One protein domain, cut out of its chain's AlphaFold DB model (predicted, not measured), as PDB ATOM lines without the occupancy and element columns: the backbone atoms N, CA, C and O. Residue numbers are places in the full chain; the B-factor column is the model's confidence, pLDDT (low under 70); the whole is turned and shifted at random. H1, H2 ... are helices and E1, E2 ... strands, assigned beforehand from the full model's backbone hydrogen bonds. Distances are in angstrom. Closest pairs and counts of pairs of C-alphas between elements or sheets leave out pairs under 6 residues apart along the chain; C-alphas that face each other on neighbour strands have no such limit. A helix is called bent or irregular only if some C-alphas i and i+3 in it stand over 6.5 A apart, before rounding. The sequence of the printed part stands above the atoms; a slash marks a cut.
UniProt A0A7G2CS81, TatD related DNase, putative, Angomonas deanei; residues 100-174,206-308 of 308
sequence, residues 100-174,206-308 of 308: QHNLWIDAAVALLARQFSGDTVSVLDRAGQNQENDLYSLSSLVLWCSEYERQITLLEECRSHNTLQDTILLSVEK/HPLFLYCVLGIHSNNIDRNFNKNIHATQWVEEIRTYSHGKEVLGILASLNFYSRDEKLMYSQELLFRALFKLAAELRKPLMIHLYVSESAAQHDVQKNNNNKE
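What this domain is: This is residues 100 to 174 and 206 to 308 of the 308 residues of the protein "TatD related DNase, putative" of Angomonas deanei (UniProt A0A7G2CS81). A curled, strongly twisted sheet of five strands, E1 to E5, has four helices, H1, H2, H3 and H4, over one face and no named helix over the other, in two layers. At the end of the chain residues 296 to 308, most of them in H5, stick out as a free arm. The printed part has 178 residues, with five named helices and five named strands alternating E1 H1 E2 H2 E3 H3 E4 H4 E5 H5; the sheet's order is E1 E2 E3 E4 E5, all parallel, and the class is mixed. The whole is loose and elongated, with a radius of gyration of the C-alphas of 20.2 A and spans of 78 by 42 by 32 A.

Where its parts are: E1 is residues 102 to 109, beginning at C-alpha 102 (-13.422, -6.951, -1.922). H1 is residues 120 to 129, and E2, residues 136 to 143, bends by 55 degrees at residue 139. H2, residues 148 to 174, is 40.7 A long and irregular: C-alphas 149 and 152 are 7.1 A apart. E3 is residues 209 to 216, 23.3 A; H3 is residues 229 to 241; E4 is residues 247 to 255, 23.6 A. H4, residues 261 to 280, is 29.6 A long and only just irregular, with C-alphas 262 and 265 6.7 A apart. E5 is residues 285 to 290, and H5, residues 294 to 305, ends at C-alpha 305 (22.709, -45.309, 13.241).

How they stand to each other: E1, an edge strand, is parallel to E2, with N 142 and O 106 at 2.8 A. E3 pairs staggered, with E2 over residues 209 to 212 (N 143 and O 211, 2.7 A) and with E4 over 212 to 216 (N 251 and O 214, 2.8 A). E4 pairs with E5, the other edge strand, with N 286 and O 250 at 2.8 A. E1, H1, E2; E3, H3, E4; and E4, H4, E5 are strand-helix-strand units, two parallel neighbour strands with a helix between, each with a right-handed crossover. H1 is over E2 at a height over the sheet of 10.4 A, the C-alphas of Gly 128 and Leu 138 being closest at 6.2 A. H2 is over E3 at 7.0 A, with Cys 158 and Leu 210 the closest C-alphas, 5.0 A. H3 is over E3 too, at 8.7 A, and H4 over E4 at 7.8 A. H4 touches H3 with residues 269 to 277 alone, at a shallow tilt of 31 degrees, the same way; the C-alphas of Ala 231 and Leu 270 are closest, 6.0 A. H5 is not on the sheet. Every O i to N i+4 pair is within hydrogen-bond range in H1 and H3; the counts are 21 of 23 in H2, 14 of 16 in H4 and 6 of 8 in H5.

The domain as a whole: The C-alphas of Lys 174 and Glu 308 are farthest apart, 81.8 A. Residues 175 to 205 are not printed, and C-alphas 174 and 206 are 16.4 A apart across the cut. The link E3 to H3, residues 217 to 228, is long. The mean pLDDT of the printed part is 85.4; residues 100 to 102, 130 to 135, 228, 258 to 259 and 293 to 308 are under 70.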
ATOM      1  N   GLN A 100     -19.805  -3.228  -2.690       53.78
ATOM      2  CA  GLN A 100     -19.154  -4.535  -2.484       53.78
ATOM      3  C   GLN A 100     -17.802  -4.696  -3.216       53.78
ATOM      4  O   GLN A 100     -17.607  -5.631  -3.989       53.78
ATOM      5  N   HIS A 101     -16.844  -3.807  -2.984       56.78
ATOM      6  CA  HIS A 101     -15.456  -4.059  -3.330       56.78
ATOM      7  C   HIS A 101     -14.884  -5.051  -2.319       56.78
ATOM      8  O   HIS A 101     -15.150  -4.970  -1.117       56.78
ATOM      9  N   ASN A 102     -14.101  -6.012  -2.802       69.00
ATOM     10  CA  ASN A 102     -13.422  -6.951  -1.922       69.00
ATOM     11  C   ASN A 102     -12.300  -6.199  -1.195       69.00
ATOM     12  O   ASN A 102     -11.258  -5.885  -1.774       69.00
ATOM     13  N   LEU A 103     -12.533  -5.888   0.073       74.94
ATOM     14  CA  LEU A 103     -11.593  -5.159   0.915       74.94
ATOM     15  C   LEU A 103     -10.625  -6.138   1.570       74.94
ATOM     16  O   LEU A 103     -11.038  -7.175   2.094       74.94
ATOM     17  N   TRP A 104      -9.336  -5.818   1.507       85.31
ATOM     18  CA  TRP A 104      -8.272  -6.653   2.054       85.31
ATOM     19  C   TRP A 104      -7.684  -6.025   3.303       85.31
ATOM     20  O   TRP A 104      -7.500  -4.810   3.386       85.31
ATOM     21  N   ILE A 105      -7.357  -6.889   4.257       88.94
ATOM     22  CA  ILE A 105      -6.613  -6.534   5.456       88.94
ATOM     23  C   ILE A 105      -5.357  -7.391   5.461       88.94
ATOM     24  O   ILE A 105      -5.450  -8.618   5.533       88.94
ATOM     25  N   ASP A 106      -4.192  -6.756   5.398       92.31
ATOM     26  CA  ASP A 106      -2.937  -7.469   5.625       92.31
ATOM     27  C   ASP A 106      -2.673  -7.516   7.131       92.31
ATOM     28  O   ASP A 106      -2.482  -6.487   7.781       92.31
ATOM     29  N   ALA A 107      -2.719  -8.719   7.699       90.50
ATOM     30  CA  ALA A 107      -2.691  -8.933   9.139       90.50
ATOM     31  C   ALA A 107      -1.276  -9.109   9.732       90.50
ATOM     32  O   ALA A 107      -1.156  -9.420  10.919       90.50
ATOM     33  N   ALA A 108      -0.207  -8.984   8.933       87.94
ATOM     34  CA  ALA A 108       1.138  -9.379   9.365       87.94
ATOM     35  C   ALA A 108       2.266  -8.461   8.863       87.94
ATOM     36  O   ALA A 108       3.370  -8.927   8.558       87.94
ATOM     37  N   VAL A 109       2.044  -7.147   8.833       95.06
ATOM     38  CA  VAL A 109       3.022  -6.211   8.261       95.06
ATOM     39  C   VAL A 109       4.067  -5.762   9.283       95.06
ATOM     40  O   VAL A 109       3.772  -5.134  10.297       95.06
ATOM     41  N   ALA A 110       5.337  -6.015   8.976       95.25
ATOM     42  CA  ALA A 110       6.473  -5.518   9.748       95.25
ATOM     43  C   ALA A 110       6.964  -4.166   9.194       95.25
ATOM     44  O   ALA A 110       8.075  -4.068   8.678       95.25
ATOM     45  N   LEU A 111       6.141  -3.112   9.287       95.50
ATOM     46  CA  LEU A 111       6.427  -1.796   8.676       95.50
ATOM     47  C   LEU A 111       7.747  -1.180   9.169       95.50
ATOM     48  O   LEU A 111       8.461  -0.515   8.429       95.50
ATOM     49  N   LEU A 112       8.099  -1.450  10.424       94.12
ATOM     50  CA  LEU A 112       9.329  -0.978  11.051       94.12
ATOM     51  C   LEU A 112      10.564  -1.828  10.713       94.12
ATOM     52  O   LEU A 112      11.651  -1.567  11.242       94.12
ATOM     53  N   ALA A 113      10.443  -2.836   9.848       92.94
ATOM     54  CA  ALA A 113      11.589  -3.607   9.392       92.94
ATOM     55  C   ALA A 113      12.631  -2.696   8.732       92.94
ATOM     56  O   ALA A 113      12.314  -1.737   8.027       92.94
ATOM     57  N   ARG A 114      13.910  -3.035   8.910       90.81
ATOM     58  CA  ARG A 114      15.033  -2.278   8.335       90.81
ATOM     59  C   ARG A 114      14.928  -2.111   6.814       90.81
ATOM     60  O   ARG A 114      15.462  -1.157   6.273       90.81
ATOM     61  N   GLN A 115      14.251  -3.024   6.120       92.69
ATOM     62  CA  GLN A 115      14.050  -2.947   4.670       92.69
ATOM     63  C   GLN A 115      13.202  -1.741   4.248       92.69
ATOM     64  O   GLN A 115      13.372  -1.253   3.138       92.69
ATOM     65  N   PHE A 116      12.335  -1.248   5.135       91.06
ATOM     66  CA  PHE A 116      11.463  -0.101   4.886       91.06
ATOM     67  C   PHE A 116      11.984   1.190   5.529       91.06
ATOM     68  O   PHE A 116      11.335   2.232   5.444       91.06
ATOM     69  N   SER A 117      13.159   1.158   6.173       88.81
ATOM     70  CA  SER A 117      13.710   2.344   6.827       88.81
ATOM     71  C   SER A 117      13.990   3.439   5.793       88.81
ATOM     72  O   SER A 117      14.870   3.272   4.948       88.81
ATOM     73  N   GLY A 118      13.266   4.554   5.889       89.69
ATOM     74  CA  GLY A 118      13.406   5.710   4.998       89.69
ATOM     75  C   GLY A 118      12.435   5.756   3.814       89.69
ATOM     76  O   GLY A 118      12.459   6.748   3.099       89.69
ATOM     77  N   ASP A 119      11.580   4.742   3.625       93.31
ATOM     78  CA  ASP A 119      10.576   4.709   2.542       93.31
ATOM     79  C   ASP A 119       9.180   4.265   3.022       93.31
ATOM     80  O   ASP A 119       8.367   3.792   2.234       93.31
ATOM     81  N   THR A 120       8.880   4.381   4.321       92.56
ATOM     82  CA  THR A 120       7.588   3.937   4.881       92.56
ATOM     83  C   THR A 120       6.406   4.635   4.216       92.56
ATOM     84  O   THR A 120       5.451   3.966   3.836       92.56
ATOM     85  N   VAL A 121       6.501   5.950   4.001       92.12
ATOM     86  CA  VAL A 121       5.456   6.751   3.343       92.12
ATOM     87  C   VAL A 121       5.173   6.227   1.940       92.12
ATOM     88  O   VAL A 121       4.042   5.861   1.651       92.12
ATOM     89  N   SER A 122       6.195   6.069   1.094       92.06
ATOM     90  CA  SER A 122       5.978   5.592  -0.273       92.06
ATOM     91  C   SER A 122       5.479   4.145  -0.321       92.06
ATOM     92  O   SER A 122       4.766   3.773  -1.250       92.06
ATOM     93  N   VAL A 123       5.854   3.296   0.646       92.50
ATOM     94  CA  VAL A 123       5.297   1.938   0.774       92.50
ATOM     95  C   VAL A 123       3.800   1.999   1.066       92.50
ATOM     96  O   VAL A 123       3.043   1.279   0.421       92.50
ATOM     97  N   LEU A 124       3.379   2.853   2.000       93.00
ATOM     98  CA  LEU A 124       1.971   3.037   2.349       93.00
ATOM     99  C   LEU A 124       1.176   3.673   1.206       93.00
ATOM    100  O   LEU A 124       0.074   3.216   0.918       93.00
ATOM    101  N   ASP A 125       1.755   4.649   0.506       90.00
ATOM    102  CA  ASP A 125       1.141   5.264  -0.673       90.00
ATOM    103  C   ASP A 125       0.911   4.220  -1.767       90.00
ATOM    104  O   ASP A 125      -0.200   4.095  -2.274       90.00
ATOM    105  N   ARG A 126       1.922   3.397  -2.078       88.94
ATOM    106  CA  ARG A 126       1.766   2.282  -3.027       88.94
ATOM    107  C   ARG A 126       0.731   1.271  -2.546       88.94
ATOM    108  O   ARG A 126      -0.053   0.781  -3.346       88.94
ATOM    109  N   ALA A 127       0.712   0.960  -1.252       89.31
ATOM    110  CA  ALA A 127      -0.252   0.028  -0.680       89.31
ATOM    111  C   ALA A 127      -1.698   0.542  -0.804       89.31
ATOM    112  O   ALA A 127      -2.590  -0.250  -1.096       89.31
ATOM    113  N   GLY A 128      -1.919   1.852  -0.644       85.81
ATOM    114  CA  GLY A 128      -3.222   2.489  -0.850       85.81
ATOM    115  C   GLY A 128      -3.593   2.690  -2.324       85.81
ATOM    116  O   GLY A 128      -4.771   2.671  -2.663       85.81
ATOM    117  N   GLN A 129      -2.602   2.858  -3.207       82.19
ATOM    118  CA  GLN A 129      -2.800   3.070  -4.648       82.19
ATOM    119  C   GLN A 129      -2.912   1.776  -5.460       82.19
ATOM    120  O   GLN A 129      -3.403   1.818  -6.586       82.19
ATOM    121  N   ASN A 130      -2.452   0.637  -4.932       65.19
ATOM    122  CA  ASN A 130      -2.474  -0.652  -5.623       65.19
ATOM    123  C   ASN A 130      -3.902  -1.217  -5.729       65.19
ATOM    124  O   ASN A 130      -4.247  -2.222  -5.113       65.19
ATOM    125  N   GLN A 131      -4.716  -0.600  -6.581       64.62
ATOM    126  CA  GLN A 131      -5.946  -1.153  -7.141       64.62
ATOM    127  C   GLN A 131      -5.626  -1.904  -8.435       64.62
ATOM    128  O   GLN A 131      -6.263  -1.701  -9.463       64.62
ATOM    129  N   GLU A 132      -4.594  -2.750  -8.417       56.69
ATOM    130  CA  GLU A 132      -3.931  -3.233  -9.638       56.69
ATOM    131  C   GLU A 132      -4.851  -4.052 -10.574       56.69
ATOM    132  O   GLU A 132      -4.424  -4.404 -11.665       56.69
ATOM    133  N   ASN A 133      -6.109  -4.336 -10.196       58.31
ATOM    134  CA  ASN A 133      -7.112  -4.982 -11.052       58.31
ATOM    135  C   ASN A 133      -8.583  -4.589 -10.755       58.31
ATOM    136  O   ASN A 133      -9.461  -5.405 -11.029       58.31
ATOM    137  N   ASP A 134      -8.878  -3.445 -10.112       63.59
ATOM    138  CA  ASP A 134     -10.228  -3.046  -9.611       63.59
ATOM    139  C   ASP A 134     -10.927  -4.056  -8.666       63.59
ATOM    140  O   ASP A 134     -11.996  -3.800  -8.105       63.59
ATOM    141  N   LEU A 135     -10.328  -5.232  -8.469       66.88
ATOM    142  CA  LEU A 135     -10.949  -6.368  -7.809       66.88
ATOM    143  C   LEU A 135     -10.727  -6.338  -6.302       66.88
ATOM    144  O   LEU A 135     -11.547  -6.887  -5.569       66.88
ATOM    145  N   TYR A 136      -9.633  -5.713  -5.856       70.75
ATOM    146  CA  TYR A 136      -9.180  -5.705  -4.473       70.75
ATOM    147  C   TYR A 136      -8.618  -4.340  -4.090       70.75
ATOM    148  O   TYR A 136      -7.776  -3.795  -4.798       70.75
ATOM    149  N   SER A 137      -9.073  -3.817  -2.954       83.06
ATOM    150  CA  SER A 137      -8.552  -2.587  -2.359       83.06
ATOM    151  C   SER A 137      -8.079  -2.893  -0.944       83.06
ATOM    152  O   SER A 137      -8.822  -3.468  -0.140       83.06
ATOM    153  N   LEU A 138      -6.824  -2.562  -0.649       88.12
ATOM    154  CA  LEU A 138      -6.261  -2.734   0.682       88.12
ATOM    155  C   LEU A 138      -6.819  -1.638   1.589       88.12
ATOM    156  O   LEU A 138      -6.504  -0.463   1.428       88.12
ATOM    157  N   SER A 139      -7.662  -2.019   2.542       88.44
ATOM    158  CA  SER A 139      -8.319  -1.061   3.431       88.44
ATOM    159  C   SER A 139      -7.519  -0.803   4.695       88.44
ATOM    160  O   SER A 139      -7.610   0.267   5.303       88.44
ATOM    161  N   SER A 140      -6.804  -1.822   5.171       91.75
ATOM    162  CA  SER A 140      -6.173  -1.764   6.481       91.75
ATOM    163  C   SER A 140      -4.947  -2.654   6.582       91.75
ATOM    164  O   SER A 140      -4.871  -3.716   5.965       91.75
ATOM    165  N   LEU A 141      -4.009  -2.232   7.425       95.31
ATOM    166  CA  LEU A 141      -2.820  -2.995   7.783       95.31
ATOM    167  C   LEU A 141      -2.806  -3.238   9.290       95.31
ATOM    168  O   LEU A 141      -2.953  -2.296  10.066       95.31
ATOM    169  N   VAL A 142      -2.579  -4.482   9.708       96.31
ATOM    170  CA  VAL A 142      -2.248  -4.819  11.095       96.31
ATOM    171  C   VAL A 142      -0.745  -5.006  11.189       96.31
ATOM    172  O   VAL A 142      -0.151  -5.934  10.635       96.31
ATOM    173  N   LEU A 143      -0.128  -4.068  11.888       97.44
ATOM    174  CA  LEU A 143       1.302  -3.962  12.036       97.44
ATOM    175  C   LEU A 143       1.772  -4.677  13.301       97.44
ATOM    176  O   LEU A 143       1.110  -4.667  14.340       97.44
ATOM    177  N   TRP A 144       2.974  -5.231  13.246       96.31
ATOM    178  CA  TRP A 144       3.644  -5.786  14.416       96.31
ATOM    179  C   TRP A 144       5.125  -5.407  14.416       96.31
ATOM    180  O   TRP A 144       5.715  -5.090  13.379       96.31
ATOM    181  N   CYS A 145       5.741  -5.426  15.597       95.25
ATOM    182  CA  CYS A 145       7.172  -5.202  15.748       95.25
ATOM    183  C   CYS A 145       7.776  -6.287  16.633       95.25
ATOM    184  O   CYS A 145       7.284  -6.559  17.727       95.25
ATOM    185  N   SER A 146       8.862  -6.902  16.165       94.06
ATOM    186  CA  SER A 146       9.600  -7.888  16.951       94.06
ATOM    187  C   SER A 146      10.451  -7.263  18.052       94.06
ATOM    188  O   SER A 146      10.904  -8.003  18.911       94.06
ATOM    189  N   GLU A 147      10.715  -5.958  18.006       93.81
ATOM    190  CA  GLU A 147      11.560  -5.231  18.960       93.81
ATOM    191  C   GLU A 147      10.664  -4.530  19.983       93.81
ATOM    192  O   GLU A 147       9.797  -3.735  19.612       93.81
ATOM    193  N   TYR A 148      10.842  -4.846  21.269       93.50
ATOM    194  CA  TYR A 148      10.006  -4.302  22.340       93.50
ATOM    195  C   TYR A 148      10.058  -2.772  22.389       93.50
ATOM    196  O   TYR A 148       9.027  -2.100  22.412       93.50
ATOM    197  N   GLU A 149      11.260  -2.214  22.292       93.44
ATOM    198  CA  GLU A 149      11.531  -0.787  22.447       93.44
ATOM    199  C   GLU A 149      10.904   0.071  21.337       93.44
ATOM    200  O   GLU A 149      10.709   1.272  21.513       93.44
ATOM    201  N   ARG A 150      10.566  -0.528  20.189       95.31
ATOM    202  CA  ARG A 150      10.023   0.182  19.019       95.31
ATOM    203  C   ARG A 150       8.504   0.137  18.917       95.31
ATOM    204  O   ARG A 150       7.935   0.739  18.010       95.31
ATOM    205  N   GLN A 151       7.830  -0.546  19.836       95.19
ATOM    206  CA  GLN A 151       6.373  -0.660  19.814       95.19
ATOM    207  C   GLN A 151       5.656   0.666  20.042       95.19
ATOM    208  O   GLN A 151       4.617   0.909  19.431       95.19
ATOM    209  N   ILE A 152       6.222   1.548  20.866       96.31
ATOM    210  CA  ILE A 152       5.648   2.882  21.077       96.31
ATOM    211  C   ILE A 152       5.736   3.705  19.797       96.31
ATOM    212  O   ILE A 152       4.734   4.265  19.367       96.31
ATOM    213  N   THR A 153       6.886   3.674  19.122       96.25
ATOM    214  CA  THR A 153       7.046   4.302  17.807       96.25
ATOM    215  C   THR A 153       6.058   3.732  16.788       96.25
ATOM    216  O   THR A 153       5.471   4.489  16.024       96.25
ATOM    217  N   LEU A 154       5.819   2.414  16.792       96.62
ATOM    218  CA  LEU A 154       4.818   1.796  15.919       96.62
ATOM    219  C   LEU A 154       3.405   2.336  16.184       96.62
ATOM    220  O   LEU A 154       2.666   2.634  15.248       96.62
ATOM    221  N   LEU A 155       3.024   2.453  17.458       97.62
ATOM    222  CA  LEU A 155       1.722   2.978  17.863       97.62
ATOM    223  C   LEU A 155       1.558   4.455  17.481       97.62
ATOM    224  O   LEU A 155       0.495   4.856  17.004       97.62
ATOM    225  N   GLU A 156       2.596   5.265  17.678       97.50
ATOM    226  CA  GLU A 156       2.614   6.673  17.275       97.50
ATOM    227  C   GLU A 156       2.476   6.834  15.759       97.50
ATOM    228  O   GLU A 156       1.691   7.671  15.312       97.50
ATOM    229  N   GLU A 157       3.145   5.985  14.976       96.62
ATOM    230  CA  GLU A 157       3.017   5.965  13.515       96.62
ATOM    231  C   GLU A 157       1.572   5.666  13.089       96.62
ATOM    232  O   GLU A 157       1.003   6.392  12.273       96.62
ATOM    233  N   CYS A 158       0.931   4.661  13.705       96.62
ATOM    234  CA  CYS A 158      -0.473   4.334  13.426       96.62
ATOM    235  C   CYS A 158      -1.398   5.523  13.718       96.62
ATOM    236  O   CYS A 158      -2.269   5.855  12.915       96.62
ATOM    237  N   ARG A 159      -1.195   6.199  14.856       96.75
ATOM    238  CA  ARG A 159      -1.992   7.370  15.257       96.75
ATOM    239  C   ARG A 159      -1.814   8.544  14.307       96.75
ATOM    240  O   ARG A 159      -2.804   9.157  13.904       96.75
ATOM    241  N   SER A 160      -0.566   8.856  13.968       96.31
ATOM    242  CA  SER A 160      -0.220   9.948  13.057       96.31
ATOM    243  C   SER A 160      -0.855   9.724  11.684       96.31
ATOM    244  O   SER A 160      -1.584  10.586  11.187       96.31
ATOM    245  N   HIS A 161      -0.677   8.523  11.123       95.38
ATOM    246  CA  HIS A 161      -1.232   8.156   9.823       95.38
ATOM    247  C   HIS A 161      -2.761   8.195   9.813       95.38
ATOM    248  O   HIS A 161      -3.355   8.834   8.947       95.38
ATOM    249  N   ASN A 162      -3.419   7.580  10.798       94.50
ATOM    250  CA  ASN A 162      -4.883   7.546  10.846       94.50
ATOM    251  C   ASN A 162      -5.487   8.947  11.020       94.50
ATOM    252  O   ASN A 162      -6.502   9.252  10.404       94.50
ATOM    253  N   THR A 163      -4.840   9.830  11.786       94.25
ATOM    254  CA  THR A 163      -5.285  11.229  11.934       94.25
ATOM    255  C   THR A 163      -5.230  11.983  10.601       94.25
ATOM    256  O   THR A 163      -6.114  12.790  10.291       94.25
ATOM    257  N   LEU A 164      -4.199  11.723   9.793       93.88
ATOM    258  CA  LEU A 164      -4.075  12.291   8.453       93.88
ATOM    259  C   LEU A 164      -5.183  11.769   7.527       93.88
ATOM    260  O   LEU A 164      -5.825  12.570   6.848       93.88
ATOM    261  N   GLN A 165      -5.466  10.463   7.557       90.31
ATOM    262  CA  GLN A 165      -6.562   9.858   6.789       90.31
ATOM    263  C   GLN A 165      -7.930  10.433   7.181       90.31
ATOM    264  O   GLN A 165      -8.688  10.856   6.307       90.31
ATOM    265  N   ASP A 166      -8.211  10.554   8.481       87.44
ATOM    266  CA  ASP A 166      -9.443  11.169   8.992       87.44
ATOM    267  C   ASP A 166      -9.593  12.616   8.483       87.44
ATOM    268  O   ASP A 166     -10.667  13.038   8.046       87.44
ATOM    269  N   THR A 167      -8.498  13.384   8.473       92.19
ATOM    270  CA  THR A 167      -8.493  14.770   7.973       92.19
ATOM    271  C   THR A 167      -8.798  14.841   6.474       92.19
ATOM    272  O   THR A 167      -9.568  15.706   6.041       92.19
ATOM    273  N   ILE A 168      -8.223  13.929   5.683       88.38
ATOM    274  CA  ILE A 168      -8.471  13.832   4.239       88.38
ATOM    275  C   ILE A 168      -9.948  13.512   3.989       88.38
ATOM    276  O   ILE A 168     -10.602  14.248   3.246       88.38
ATOM    277  N   LEU A 169     -10.507  12.506   4.666       85.50
ATOM    278  CA  LEU A 169     -11.915  12.117   4.526       85.50
ATOM    279  C   LEU A 169     -12.870  13.279   4.822       85.50
ATOM    280  O   LEU A 169     -13.724  13.611   3.995       85.50
ATOM    281  N   LEU A 170     -12.658  13.991   5.933       87.50
ATOM    282  CA  LEU A 170     -13.474  15.154   6.305       87.50
ATOM    283  C   LEU A 170     -13.396  16.297   5.276       87.50
ATOM    284  O   LEU A 170     -14.345  17.073   5.123       87.50
ATOM    285  N   SER A 171     -12.264  16.451   4.586       88.94
ATOM    286  CA  SER A 171     -12.090  17.470   3.541       88.94
ATOM    287  C   SER A 171     -12.853  17.123   2.255       88.94
ATOM    288  O   SER A 171     -13.468  18.004   1.638       88.94
ATOM    289  N   VAL A 172     -12.897  15.836   1.901       85.56
ATOM    290  CA  VAL A 172     -13.636  15.317   0.745       85.56
ATOM    291  C   VAL A 172     -15.143  15.466   0.972       85.56
ATOM    292  O   VAL A 172     -15.845  16.005   0.115       85.56
ATOM    293  N   GLU A 173     -15.645  15.109   2.157       83.81
ATOM    294  CA  GLU A 173     -17.068  15.249   2.510       83.81
ATOM    295  C   GLU A 173     -17.557  16.705   2.445       83.81
ATOM    296  O   GLU A 173     -18.615  17.006   1.876       83.81
ATOM    297  N   LYS A 174     -16.759  17.648   2.967       87.50
ATOM    298  CA  LYS A 174     -17.067  19.088   2.906       87.50
ATOM    299  C   LYS A 174     -17.141  19.609   1.472       87.50
ATOM    300  O   LYS A 174     -17.932  20.515   1.194       87.50
ATOM    301  N   HIS A 206      -9.420   5.706  -1.540       78.75
ATOM    302  CA  HIS A 206      -9.708   4.773  -0.459       78.75
ATOM    303  C   HIS A 206      -8.717   5.009   0.686       78.75
ATOM    304  O   HIS A 206      -7.508   4.889   0.481       78.75
ATOM    305  N   PRO A 207      -9.197   5.355   1.893       86.62
ATOM    306  CA  PRO A 207      -8.319   5.563   3.032       86.62
ATOM    307  C   PRO A 207      -7.712   4.226   3.468       86.62
ATOM    308  O   PRO A 207      -8.430   3.243   3.662       86.62
ATOM    309  N   LEU A 208      -6.395   4.207   3.655       92.00
ATOM    310  CA  LEU A 208      -5.671   3.075   4.228       92.00
ATOM    311  C   LEU A 208      -5.474   3.315   5.725       92.00
ATOM    312  O   LEU A 208      -4.755   4.243   6.092       92.00
ATOM    313  N   PHE A 209      -6.054   2.481   6.585       92.88
ATOM    314  CA  PHE A 209      -5.902   2.601   8.041       92.88
ATOM    315  C   PHE A 209      -4.834   1.663   8.604       92.88
ATOM    316  O   PHE A 209      -4.706   0.510   8.189       92.88
ATOM    317  N   LEU A 210      -4.080   2.146   9.589       96.56
ATOM    318  CA  LEU A 210      -3.044   1.379  10.272       96.56
ATOM    319  C   LEU A 210      -3.492   0.998  11.676       96.56
ATOM    320  O   LEU A 210      -3.949   1.827  12.463       96.56
ATOM    321  N   TYR A 211      -3.283  -0.261  12.004       97.38
ATOM    322  CA  TYR A 211      -3.515  -0.827  13.316       97.38
ATOM    323  C   TYR A 211      -2.266  -1.550  13.777       97.38
ATOM    324  O   TYR A 211      -1.436  -1.926  12.959       97.38
ATOM    325  N   CYS A 212      -2.124  -1.804  15.072       97.75
ATOM    326  CA  CYS A 212      -1.002  -2.578  15.575       97.75
ATOM    327  C   CYS A 212      -1.408  -3.628  16.603       97.75
ATOM    328  O   CYS A 212      -2.462  -3.561  17.243       97.75
ATOM    329  N   VAL A 213      -0.533  -4.616  16.760       97.50
ATOM    330  CA  VAL A 213      -0.516  -5.510  17.913       97.50
ATOM    331  C   VAL A 213       0.670  -5.166  18.802       97.50
ATOM    332  O   VAL A 213       1.773  -4.900  18.315       97.50
ATOM    333  N   LEU A 214       0.442  -5.174  20.113       97.88
ATOM    334  CA  LEU A 214       1.473  -4.907  21.115       97.88
ATOM    335  C   LEU A 214       1.751  -6.170  21.918       97.88
ATOM    336  O   LEU A 214       0.834  -6.908  22.256       97.88
ATOM    337  N   GLY A 215       3.004  -6.454  22.236       96.81
ATOM    338  CA  GLY A 215       3.348  -7.699  22.908       96.81
ATOM    339  C   GLY A 215       4.821  -8.041  22.836       96.81
ATOM    340  O   GLY A 215       5.588  -7.359  22.174       96.81
ATOM    341  N   ILE A 216       5.261  -9.096  23.511       95.25
ATOM    342  CA  ILE A 216       6.698  -9.393  23.587       95.25
ATOM    343  C   ILE A 216       7.022 -10.580  22.689       95.25
ATOM    344  O   ILE A 216       6.596 -11.711  22.930       95.25
ATOM    345  N   HIS A 217       7.814 -10.324  21.647       94.62
ATOM    346  CA  HIS A 217       8.353 -11.381  20.803       94.62
ATOM    347  C   HIS A 217       9.481 -12.130  21.532       94.62
ATOM    348  O   HIS A 217      10.277 -11.515  22.246       94.62
ATOM    349  N   SER A 218       9.616 -13.439  21.303       92.38
ATOM    350  CA  SER A 218      10.587 -14.299  22.004       92.38
ATOM    351  C   SER A 218      12.047 -13.891  21.785       92.38
ATOM    352  O   SER A 218      12.910 -14.244  22.579       92.38
ATOM    353  N   ASN A 219      12.328 -13.122  20.730       90.12
ATOM    354  CA  ASN A 219      13.668 -12.594  20.442       90.12
ATOM    355  C   ASN A 219      14.120 -11.500  21.426       90.12
ATOM    356  O   ASN A 219      15.313 -11.229  21.486       90.12
ATOM    357  N   ASN A 220      13.205 -10.893  22.191       90.50
ATOM    358  CA  ASN A 220      13.549  -9.899  23.220       90.50
ATOM    359  C   ASN A 220      13.914 -10.540  24.564       90.50
ATOM    360  O   ASN A 220      14.266  -9.844  25.511       90.50
ATOM    361  N   ILE A 221      13.776 -11.862  24.683       89.38
ATOM    362  CA  ILE A 221      14.044 -12.583  25.921       89.38
ATOM    363  C   ILE A 221      15.481 -13.087  25.855       89.38
ATOM    364  O   ILE A 221      15.811 -13.950  25.042       89.38
ATOM    365  N   ASP A 222      16.334 -12.551  26.721       85.00
ATOM    366  CA  ASP A 222      17.742 -12.919  26.816       85.00
ATOM    367  C   ASP A 222      18.075 -13.589  28.165       85.00
ATOM    368  O   ASP A 222      17.211 -13.844  29.007       85.00
ATOM    369  N   ARG A 223      19.358 -13.903  28.381       80.19
ATOM    370  CA  ARG A 223      19.831 -14.517  29.637       80.19
ATOM    371  C   ARG A 223      19.739 -13.585  30.844       80.19
ATOM    372  O   ARG A 223      19.727 -14.077  31.970       80.19
ATOM    373  N   ASN A 224      19.719 -12.277  30.612       79.06
ATOM    374  CA  ASN A 224      19.645 -11.261  31.653       79.06
ATOM    375  C   ASN A 224      18.199 -10.911  32.007       79.06
ATOM    376  O   ASN A 224      17.978 -10.118  32.921       79.06
ATOM    377  N   PHE A 225      17.227 -11.521  31.324       77.19
ATOM    378  CA  PHE A 225      15.813 -11.358  31.592       77.19
ATOM    379  C   PHE A 225      15.490 -11.719  33.047       77.19
ATOM    380  O   PHE A 225      15.290 -12.880  33.422       77.19
ATOM    381  N   ASN A 226      15.426 -10.691  33.890       76.56
ATOM    382  CA  ASN A 226      14.896 -10.786  35.237       76.56
ATOM    383  C   ASN A 226      13.385 -11.022  35.163       76.56
ATOM    384  O   ASN A 226      12.585 -10.102  34.995       76.56
ATOM    385  N   LYS A 227      13.030 -12.295  35.326       72.38
ATOM    386  CA  LYS A 227      11.681 -12.841  35.176       72.38
ATOM    387  C   LYS A 227      10.618 -12.115  35.998       72.38
ATOM    388  O   LYS A 227       9.481 -12.063  35.560       72.38
ATOM    389  N   ASN A 228      10.966 -11.553  37.154       69.88
ATOM    390  CA  ASN A 228       9.985 -10.899  38.022       69.88
ATOM    391  C   ASN A 228       9.795  -9.422  37.670       69.88
ATOM    392  O   ASN A 228       8.674  -8.919  37.708       69.88
ATOM    393  N   ILE A 229      10.879  -8.732  37.312       76.44
ATOM    394  CA  ILE A 229      10.847  -7.290  37.048       76.44
ATOM    395  C   ILE A 229      10.409  -7.031  35.609       76.44
ATOM    396  O   ILE A 229       9.422  -6.336  35.400       76.44
ATOM    397  N   HIS A 230      11.067  -7.646  34.623       77.12
ATOM    398  CA  HIS A 230      10.763  -7.384  33.215       77.12
ATOM    399  C   HIS A 230       9.416  -7.955  32.794       77.12
ATOM    400  O   HIS A 230       8.695  -7.290  32.063       77.12
ATOM    401  N   ALA A 231       9.031  -9.145  33.278       78.25
ATOM    402  CA  ALA A 231       7.722  -9.689  32.921       78.25
ATOM    403  C   ALA A 231       6.589  -8.810  33.451       78.25
ATOM    404  O   ALA A 231       5.667  -8.503  32.708       78.25
ATOM    405  N   THR A 232       6.678  -8.360  34.705       86.06
ATOM    406  CA  THR A 232       5.649  -7.497  35.292       86.06
ATOM    407  C   THR A 232       5.652  -6.123  34.630       86.06
ATOM    408  O   THR A 232       4.616  -5.669  34.161       86.06
ATOM    409  N   GLN A 233       6.817  -5.480  34.534       91.81
ATOM    410  CA  GLN A 233       6.923  -4.129  33.992       91.81
ATOM    411  C   GLN A 233       6.488  -4.065  32.524       91.81
ATOM    412  O   GLN A 233       5.673  -3.217  32.176       91.81
ATOM    413  N   TRP A 234       6.981  -4.965  31.668       93.31
ATOM    414  CA  TRP A 234       6.641  -4.927  30.245       93.31
ATOM    415  C   TRP A 234       5.167  -5.246  29.996       93.31
ATOM    416  O   TRP A 234       4.537  -4.629  29.141       93.31
ATOM    417  N   VAL A 235       4.583  -6.174  30.762       95.06
ATOM    418  CA  VAL A 235       3.150  -6.489  30.657       95.06
ATOM    419  C   VAL A 235       2.293  -5.300  31.104       95.06
ATOM    420  O   VAL A 235       1.304  -4.998  30.441       95.06
ATOM    421  N   GLU A 236       2.679  -4.584  32.163       95.75
ATOM    422  CA  GLU A 236       1.966  -3.380  32.621       95.75
ATOM    423  C   GLU A 236       2.125  -2.182  31.668       95.75
ATOM    424  O   GLU A 236       1.178  -1.420  31.443       95.75
ATOM    425  N   GLU A 237       3.287  -2.031  31.033       95.75
ATOM    426  CA  GLU A 237       3.479  -1.049  29.962       95.75
ATOM    427  C   GLU A 237       2.570  -1.379  28.767       95.75
ATOM    428  O   GLU A 237       1.783  -0.532  28.337       95.75
ATOM    429  N   ILE A 238       2.569  -2.629  28.290       97.12
ATOM    430  CA  ILE A 238       1.673  -3.067  27.206       97.12
ATOM    431  C   ILE A 238       0.210  -2.844  27.585       97.12
ATOM    432  O   ILE A 238      -0.551  -2.312  26.776       97.12
ATOM    433  N   ARG A 239      -0.191  -3.186  28.815       97.44
ATOM    434  CA  ARG A 239      -1.537  -2.917  29.343       97.44
ATOM    435  C   ARG A 239      -1.903  -1.443  29.205       97.44
ATOM    436  O   ARG A 239      -2.993  -1.125  28.727       97.44
ATOM    437  N   THR A 240      -0.997  -0.553  29.595       97.06
ATOM    438  CA  THR A 240      -1.214   0.897  29.551       97.06
ATOM    439  C   THR A 240      -1.485   1.371  28.123       97.06
ATOM    440  O   THR A 240      -2.474   2.061  27.878       97.06
ATOM    441  N   TYR A 241      -0.671   0.943  27.156       97.12
ATOM    442  CA  TYR A 241      -0.797   1.392  25.765       97.12
ATOM    443  C   TYR A 241      -1.912   0.696  24.977       97.12
ATOM    444  O   TYR A 241      -2.438   1.267  24.020       97.12
ATOM    445  N   SER A 242      -2.331  -0.498  25.399       96.88
ATOM    446  CA  SER A 242      -3.295  -1.314  24.653       96.88
ATOM    447  C   SER A 242      -4.720  -0.763  24.638       96.88
ATOM    448  O   SER A 242      -5.532  -1.203  23.831       96.88
ATOM    449  N   HIS A 243      -5.054   0.221  25.473       93.56
ATOM    450  CA  HIS A 243      -6.391   0.828  25.478       93.56
ATOM    451  C   HIS A 243      -6.674   1.711  24.246       93.56
ATOM    452  O   HIS A 243      -7.823   2.082  24.021       93.56
ATOM    453  N   GLY A 244      -5.656   2.045  23.440       90.75
ATOM    454  CA  GLY A 244      -5.830   2.829  22.214       90.75
ATOM    455  C   GLY A 244      -6.670   2.113  21.151       90.75
ATOM    456  O   GLY A 244      -6.612   0.888  21.027       90.75
ATOM    457  N   LYS A 245      -7.418   2.888  20.349       91.31
ATOM    458  CA  LYS A 245      -8.226   2.366  19.228       91.31
ATOM    459  C   LYS A 245      -7.365   1.749  18.120       91.31
ATOM    460  O   LYS A 245      -7.831   0.886  17.389       91.31
ATOM    461  N   GLU A 246      -6.105   2.172  18.021       95.69
ATOM    462  CA  GLU A 246      -5.143   1.653  17.047       95.69
ATOM    463  C   GLU A 246      -4.603   0.269  17.437       95.69
ATOM    464  O   GLU A 246      -4.099  -0.451  16.580       95.69
ATOM    465  N   VAL A 247      -4.715  -0.129  18.711       97.06
ATOM    466  CA  VAL A 247      -4.204  -1.417  19.197       97.06
ATOM    467  C   VAL A 247      -5.297  -2.472  19.102       97.06
ATOM    468  O   VAL A 247      -6.209  -2.510  19.931       97.06
ATOM    469  N   LEU A 248      -5.202  -3.368  18.122       95.00
ATOM    470  CA  LEU A 248      -6.226  -4.390  17.884       95.00
ATOM    471  C   LEU A 248      -6.000  -5.680  18.661       95.00
ATOM    472  O   LEU A 248      -6.956  -6.408  18.899       95.00
ATOM    473  N   GLY A 249      -4.769  -5.977  19.067       95.06
ATOM    474  CA  GLY A 249      -4.453  -7.272  19.655       95.06
ATOM    475  C   GLY A 249      -3.208  -7.264  20.519       95.06
ATOM    476  O   GLY A 249      -2.429  -6.309  20.520       95.06
ATOM    477  N   ILE A 250      -3.033  -8.366  21.240       98.00
ATOM    478  CA  ILE A 250      -1.833  -8.641  22.023       98.00
ATOM    479  C   ILE A 250      -0.989  -9.679  21.289       98.00
ATOM    480  O   ILE A 250      -1.505 -10.717  20.887       98.00
ATOM    481  N   LEU A 251       0.302  -9.418  21.116       97.31
ATOM    482  CA  LEU A 251       1.256 -10.367  20.547       97.31
ATOM    483  C   LEU A 251       1.869 -11.224  21.663       97.31
ATOM    484  O   LEU A 251       2.433 -10.701  22.619       97.31
ATOM    485  N   ALA A 252       1.837 -12.542  21.514       96.25
ATOM    486  CA  ALA A 252       2.598 -13.462  22.352       96.25
ATOM    487  C   ALA A 252       3.409 -14.415  21.473       96.25
ATOM    488  O   ALA A 252       2.973 -14.806  20.391       96.25
ATOM    489  N   SER A 253       4.607 -14.784  21.922       94.44
ATOM    490  CA  SER A 253       5.538 -15.556  21.102       94.44
ATOM    491  C   SER A 253       6.180 -16.698  21.871       94.44
ATOM    492  O   SER A 253       6.638 -16.509  22.995       94.44
ATOM    493  N   LEU A 254       6.294 -17.848  21.209       92.19
ATOM    494  CA  LEU A 254       7.081 -18.998  21.646       92.19
ATOM    495  C   LEU A 254       8.007 -19.431  20.510       92.19
ATOM    496  O   LEU A 254       7.576 -19.690  19.386       92.19
ATOM    497  N   ASN A 255       9.294 -19.526  20.811       90.81
ATOM    498  CA  ASN A 255      10.314 -20.038  19.916       90.81
ATOM    499  C   ASN A 255      10.942 -21.276  20.547       90.81
ATOM    500  O   ASN A 255      11.829 -21.176  21.396       90.81
ATOM    501  N   PHE A 256      10.502 -22.440  20.070       83.06
ATOM    502  CA  PHE A 256      10.925 -23.756  20.548       83.06
ATOM    503  C   PHE A 256      12.330 -24.148  20.080       83.06
ATOM    504  O   PHE A 256      12.861 -25.172  20.496       83.06
ATOM    505  N   TYR A 257      12.946 -23.328  19.230       75.62
ATOM    506  CA  TYR A 257      14.277 -23.546  18.679       75.62
ATOM    507  C   TYR A 257      15.299 -22.527  19.197       75.62
ATOM    508  O   TYR A 257      16.380 -22.373  18.619       75.62
ATOM    509  N   SER A 258      14.999 -21.788  20.272       64.75
ATOM    510  CA  SER A 258      16.029 -20.933  20.858       64.75
ATOM    511  C   SER A 258      17.248 -21.793  21.192       64.75
ATOM    512  O   SER A 258      17.127 -22.816  21.858       64.75
ATOM    513  N   ARG A 259      18.442 -21.359  20.760       58.56
ATOM    514  CA  ARG A 259      19.735 -22.031  21.036       58.56
ATOM    515  C   ARG A 259      20.020 -22.225  22.531       58.56
ATOM    516  O   ARG A 259      21.035 -22.807  22.900       58.56
ATOM    517  N   ASP A 260      19.163 -21.672  23.374       73.75
ATOM    518  CA  ASP A 260      19.248 -21.698  24.809       73.75
ATOM    519  C   ASP A 260      17.922 -22.182  25.397       73.75
ATOM    520  O   ASP A 260      16.964 -21.420  25.539       73.75
ATOM    521  N   GLU A 261      17.870 -23.469  25.737       75.81
ATOM    522  CA  GLU A 261      16.737 -24.099  26.425       75.81
ATOM    523  C   GLU A 261      16.381 -23.369  27.728       75.81
ATOM    524  O   GLU A 261      15.225 -23.359  28.150       75.81
ATOM    525  N   LYS A 262      17.352 -22.681  28.350       80.06
ATOM    526  CA  LYS A 262      17.145 -21.944  29.603       80.06
ATOM    527  C   LYS A 262      16.177 -20.772  29.449       80.06
ATOM    528  O   LYS A 262      15.651 -20.290  30.452       80.06
ATOM    529  N   LEU A 263      15.932 -20.322  28.217       85.50
ATOM    530  CA  LEU A 263      14.994 -19.244  27.924       85.50
ATOM    531  C   LEU A 263      13.551 -19.740  27.796       85.50
ATOM    532  O   LEU A 263      12.649 -18.917  27.913       85.50
ATOM    533  N   MET A 264      13.308 -21.047  27.621       87.19
ATOM    534  CA  MET A 264      11.951 -21.585  27.424       87.19
ATOM    535  C   MET A 264      11.018 -21.236  28.578       87.19
ATOM    536  O   MET A 264       9.907 -20.775  28.349       87.19
ATOM    537  N   TYR A 265      11.497 -21.361  29.817       87.38
ATOM    538  CA  TYR A 265      10.707 -20.982  30.988       87.38
ATOM    539  C   TYR A 265      10.328 -19.495  30.975       87.38
ATOM    540  O   TYR A 265       9.204 -19.134  31.307       87.38
ATOM    541  N   SER A 266      11.265 -18.613  30.607       89.19
ATOM    542  CA  SER A 266      10.992 -17.174  30.518       89.19
ATOM    543  C   SER A 266       9.994 -16.868  29.400       89.19
ATOM    544  O   SER A 266       9.093 -16.062  29.606       89.19
ATOM    545  N   GLN A 267      10.127 -17.537  28.250       90.94
ATOM    546  CA  GLN A 267       9.184 -17.433  27.134       90.94
ATOM    547  C   GLN A 267       7.782 -17.886  27.544       90.94
ATOM    548  O   GLN A 267       6.824 -17.150  27.328       90.94
ATOM    549  N   GLU A 268       7.657 -19.046  28.191       90.94
ATOM    550  CA  GLU A 268       6.372 -19.573  28.655       90.94
ATOM    551  C   GLU A 268       5.720 -18.654  29.694       90.94
ATOM    552  O   GLU A 268       4.532 -18.342  29.591       90.94
ATOM    553  N   LEU A 269       6.490 -18.175  30.677       90.69
ATOM    554  CA  LEU A 269       5.989 -17.261  31.702       90.69
ATOM    555  C   LEU A 269       5.405 -15.988  31.072       90.69
ATOM    556  O   LEU A 269       4.302 -15.568  31.426       90.69
ATOM    557  N   LEU A 270       6.131 -15.397  30.121       92.62
ATOM    558  CA  LEU A 270       5.717 -14.174  29.442       92.62
ATOM    559  C   LEU A 270       4.521 -14.417  28.520       92.62
ATOM    560  O   LEU A 270       3.585 -13.621  28.500       92.62
ATOM    561  N   PHE A 271       4.515 -15.551  27.820       94.62
ATOM    562  CA  PHE A 271       3.393 -15.992  27.003       94.62
ATOM    563  C   PHE A 271       2.110 -16.101  27.831       94.62
ATOM    564  O   PHE A 271       1.091 -15.518  27.466       94.62
ATOM    565  N   ARG A 272       2.163 -16.783  28.984       93.94
ATOM    566  CA  ARG A 272       1.021 -16.917  29.903       93.94
ATOM    567  C   ARG A 272       0.549 -15.558  30.426       93.94
ATOM    568  O   ARG A 272      -0.655 -15.345  30.554       93.94
ATOM    569  N   ALA A 273       1.469 -14.640  30.727       94.12
ATOM    570  CA  ALA A 273       1.121 -13.297  31.186       94.12
ATOM    571  C   ALA A 273       0.404 -12.482  30.093       94.12
ATOM    572  O   ALA A 273      -0.657 -11.916  30.348       94.12
ATOM    573  N   LEU A 274       0.926 -12.491  28.863       96.00
ATOM    574  CA  LEU A 274       0.327 -11.805  27.713       96.00
ATOM    575  C   LEU A 274      -1.009 -12.428  27.294       96.00
ATOM    576  O   LEU A 274      -1.941 -11.708  26.951       96.00
ATOM    577  N   PHE A 275      -1.138 -13.752  27.392       96.06
ATOM    578  CA  PHE A 275      -2.401 -14.458  27.180       96.06
ATOM    579  C   PHE A 275      -3.484 -13.973  28.156       96.06
ATOM    580  O   PHE A 275      -4.596 -13.636  27.747       96.06
ATOM    581  N   LYS A 276      -3.152 -13.893  29.453       95.69
ATOM    582  CA  LYS A 276      -4.066 -13.370  30.480       95.69
ATOM    583  C   LYS A 276      -4.420 -11.909  30.222       95.69
ATOM    584  O   LYS A 276      -5.592 -11.560  30.315       95.69
ATOM    585  N   LEU A 277      -3.438 -11.088  29.850       96.06
ATOM    586  CA  LEU A 277      -3.663  -9.685  29.508       96.06
ATOM    587  C   LEU A 277      -4.619  -9.537  28.315       96.06
ATOM    588  O   LEU A 277      -5.533  -8.721  28.366       96.06
ATOM    589  N   ALA A 278      -4.456 -10.345  27.264       95.81
ATOM    590  CA  ALA A 278      -5.347 -10.338  26.105       95.81
ATOM    591  C   ALA A 278      -6.796 -10.656  26.504       95.81
ATOM    592  O   ALA A 278      -7.720  -9.946  26.107       95.81
ATOM    593  N   ALA A 279      -6.986 -11.675  27.349       93.94
ATOM    594  CA  ALA A 279      -8.299 -12.032  27.881       93.94
ATOM    595  C   ALA A 279      -8.897 -10.912  28.750       93.94
ATOM    596  O   ALA A 279     -10.080 -10.594  28.617       93.94
ATOM    597  N   GLU A 280      -8.086 -10.289  29.607       94.56
ATOM    598  CA  GLU A 280      -8.504  -9.188  30.479       94.56
ATOM    599  C   GLU A 280      -8.954  -7.959  29.680       94.56
ATOM    600  O   GLU A 280     -10.031  -7.414  29.925       94.56
ATOM    601  N   LEU A 281      -8.171  -7.571  28.671       92.56
ATOM    602  CA  LEU A 281      -8.475  -6.453  27.776       92.56
ATOM    603  C   LEU A 281      -9.533  -6.794  26.719       92.56
ATOM    604  O   LEU A 281      -9.935  -5.914  25.958       92.56
ATOM    605  N   ARG A 282      -9.972  -8.059  26.651       92.44
ATOM    606  CA  ARG A 282     -10.860  -8.601  25.609       92.44
ATOM    607  C   ARG A 282     -10.353  -8.312  24.196       92.44
ATOM    608  O   ARG A 282     -11.125  -7.935  23.316       92.44
ATOM    609  N   LYS A 283      -9.051  -8.485  23.985       92.56
ATOM    610  CA  LYS A 283      -8.411  -8.299  22.683       92.56
ATOM    611  C   LYS A 283      -7.989  -9.637  22.075       92.56
ATOM    612  O   LYS A 283      -7.574 -10.529  22.816       92.56
ATOM    613  N   PRO A 284      -8.061  -9.776  20.739       93.56
ATOM    614  CA  PRO A 284      -7.443 -10.875  20.017       93.56
ATOM    615  C   PRO A 284      -5.991 -11.112  20.447       93.56
ATOM    616  O   PRO A 284      -5.219 -10.168  20.638       93.56
ATOM    617  N   LEU A 285      -5.616 -12.384  20.553       94.75
ATOM    618  CA  LEU A 285      -4.234 -12.794  20.761       94.75
ATOM    619  C   LEU A 285      -3.618 -13.173  19.411       94.75
ATOM    620  O   LEU A 285      -4.053 -14.133  18.776       94.75
ATOM    621  N   MET A 286      -2.590 -12.442  18.992       95.12
ATOM    622  CA  MET A 286      -1.729 -12.827  17.880       95.12
ATOM    623  C   MET A 286      -0.599 -13.698  18.419       95.12
ATOM    624  O   MET A 286       0.125 -13.301  19.333       95.12
ATOM    625  N   ILE A 287      -0.449 -14.893  17.859       95.44
ATOM    626  CA  ILE A 287       0.517 -15.877  18.340       95.44
ATOM    627  C   ILE A 287       1.606 -16.065  17.289       95.44
ATOM    628  O   ILE A 287       1.327 -16.473  16.165       95.44
ATOM    629  N   HIS A 288       2.856 -15.835  17.680       93.44
ATOM    630  CA  HIS A 288       4.014 -16.271  16.912       93.44
ATOM    631  C   HIS A 288       4.546 -17.594  17.486       93.44
ATOM    632  O   HIS A 288       5.031 -17.640  18.617       93.44
ATOM    633  N   LEU A 289       4.451 -18.674  16.707       91.88
ATOM    634  CA  LEU A 289       5.018 -19.981  17.048       91.88
ATOM    635  C   LEU A 289       6.130 -20.311  16.062       91.88
ATOM    636  O   LEU A 289       5.886 -20.406  14.862       91.88
ATOM    637  N   TYR A 290       7.337 -20.537  16.572       87.38
ATOM    638  CA  TYR A 290       8.449 -20.998  15.750       87.38
ATOM    639  C   TYR A 290       8.909 -22.389  16.180       87.38
ATOM    640  O   TYR A 290       9.402 -22.579  17.296       87.38
ATOM    641  N   VAL A 291       8.774 -23.346  15.261       82.00
ATOM    642  CA  VAL A 291       9.253 -24.729  15.376       82.00
ATOM    643  C   VAL A 291      10.187 -24.982  14.189       82.00
ATOM    644  O   VAL A 291       9.782 -24.824  13.044       82.00
ATOM    645  N   SER A 292      11.445 -25.346  14.441       71.94
ATOM    646  CA  SER A 292      12.391 -25.691  13.367       71.94
ATOM    647  C   SER A 292      12.255 -27.165  12.981       71.94
ATOM    648  O   SER A 292      12.376 -28.038  13.840       71.94
ATOM    649  N   GLU A 293      12.089 -27.454  11.686       59.06
ATOM    650  CA  GLU A 293      12.017 -28.821  11.136       59.06
ATOM    651  C   GLU A 293      13.307 -29.638  11.332       59.06
ATOM    652  O   GLU A 293      13.284 -30.868  11.290       59.06
ATOM    653  N   SER A 294      14.445 -28.988  11.594       55.34
ATOM    654  CA  SER A 294      15.739 -29.675  11.709       55.34
ATOM    655  C   SER A 294      15.833 -30.593  12.942       55.34
ATOM    656  O   SER A 294      16.602 -31.552  12.953       55.34
ATOM    657  N   ALA A 295      14.998 -30.365  13.966       49.97
ATOM    658  CA  ALA A 295      14.887 -31.270  15.112       49.97
ATOM    659  C   ALA A 295      14.258 -32.623  14.726       49.97
ATOM    660  O   ALA A 295      14.691 -33.661  15.221       49.97
ATOM    661  N   ALA A 296      13.315 -32.637  13.776       49.06
ATOM    662  CA  ALA A 296      12.694 -33.873  13.299       49.06
ATOM    663  C   ALA A 296      13.678 -34.745  12.497       49.06
ATOM    664  O   ALA A 296      13.596 -35.969  12.530       49.06
ATOM    665  N   GLN A 297      14.647 -34.135  11.805       48.53
ATOM    666  CA  GLN A 297      15.645 -34.874  11.023       48.53
ATOM    667  C   GLN A 297      16.767 -35.466  11.892       48.53
ATOM    668  O   GLN A 297      17.276 -36.547  11.588       48.53
ATOM    669  N   HIS A 298      17.126 -34.805  12.998       49.22
ATOM    670  CA  HIS A 298      18.220 -35.252  13.865       49.22
ATOM    671  C   HIS A 298      17.879 -36.520  14.673       49.22
ATOM    672  O   HIS A 298      18.769 -37.335  14.942       49.22
ATOM    673  N   ASP A 299      16.600 -36.731  15.006       50.22
ATOM    674  CA  ASP A 299      16.119 -37.955  15.666       50.22
ATOM    675  C   ASP A 299      15.964 -39.132  14.691       50.22
ATOM    676  O   ASP A 299      16.249 -40.281  15.042       50.22
ATOM    677  N   VAL A 300      15.614 -38.863  13.428       53.50
ATOM    678  CA  VAL A 300      15.579 -39.894  12.376       53.50
ATOM    679  C   VAL A 300      16.990 -40.419  12.072       53.50
ATOM    680  O   VAL A 300      17.177 -41.625  11.913       53.50
ATOM    681  N   GLN A 301      18.011 -39.555  12.072       50.09
ATOM    682  CA  GLN A 301      19.404 -39.981  11.873       50.09
ATOM    683  C   GLN A 301      19.968 -40.801  13.044       50.09
ATOM    684  O   GLN A 301      20.674 -41.781  12.808       50.09
ATOM    685  N   LYS A 302      19.629 -40.474  14.299       51.66
ATOM    686  CA  LYS A 302      20.042 -41.287  15.460       51.66
ATOM    687  C   LYS A 302      19.426 -42.687  15.454       51.66
ATOM    688  O   LYS A 302      20.101 -43.646  15.815       51.66
ATOM    689  N   ASN A 303      18.176 -42.821  15.011       52.44
ATOM    690  CA  ASN A 303      17.508 -44.124  14.936       52.44
ATOM    691  C   ASN A 303      18.025 -45.017  13.802       52.44
ATOM    692  O   ASN A 303      17.950 -46.238  13.921       52.44
ATOM    693  N   ASN A 304      18.571 -44.436  12.733       54.53
ATOM    694  CA  ASN A 304      19.190 -45.212  11.659       54.53
ATOM    695  C   ASN A 304      20.600 -45.694  12.031       54.53
ATOM    696  O   ASN A 304      20.952 -46.817  11.690       54.53
ATOM    697  N   ASN A 305      21.360 -44.917  12.809       53.41
ATOM    698  CA  ASN A 305      22.709 -45.309  13.241       53.41
ATOM    699  C   ASN A 305      22.729 -46.344  14.383       53.41
ATOM    700  O   ASN A 305      23.781 -46.900  14.669       53.41
ATOM    701  N   ASN A 306      21.592 -46.604  15.037       53.41
ATOM    702  CA  ASN A 306      21.451 -47.648  16.064       53.41
ATOM    703  C   ASN A 306      20.881 -48.970  15.505       53.41
ATOM    704  O   ASN A 306      20.524 -49.857  16.279       53.41
ATOM    705  N   LYS A 307      20.723 -49.079  14.178       51.72
ATOM    706  CA  LYS A 307      20.251 -50.291  13.483       51.72
ATOM    707  C   LYS A 307      21.333 -50.982  12.642       51.72
ATOM    708  O   LYS A 307      21.014 -51.965  11.975       51.72
ATOM    709  N   GLU A 308      22.570 -50.496  12.696       44.66
ATOM    710  CA  GLU A 308      23.780 -51.202  12.241       44.66
ATOM    711  C   GLU A 308      24.556 -51.731  13.451       44.66
ATOM    712  O   GLU A 308      25.123 -52.840  13.334       44.66
TER     713      GLU A 308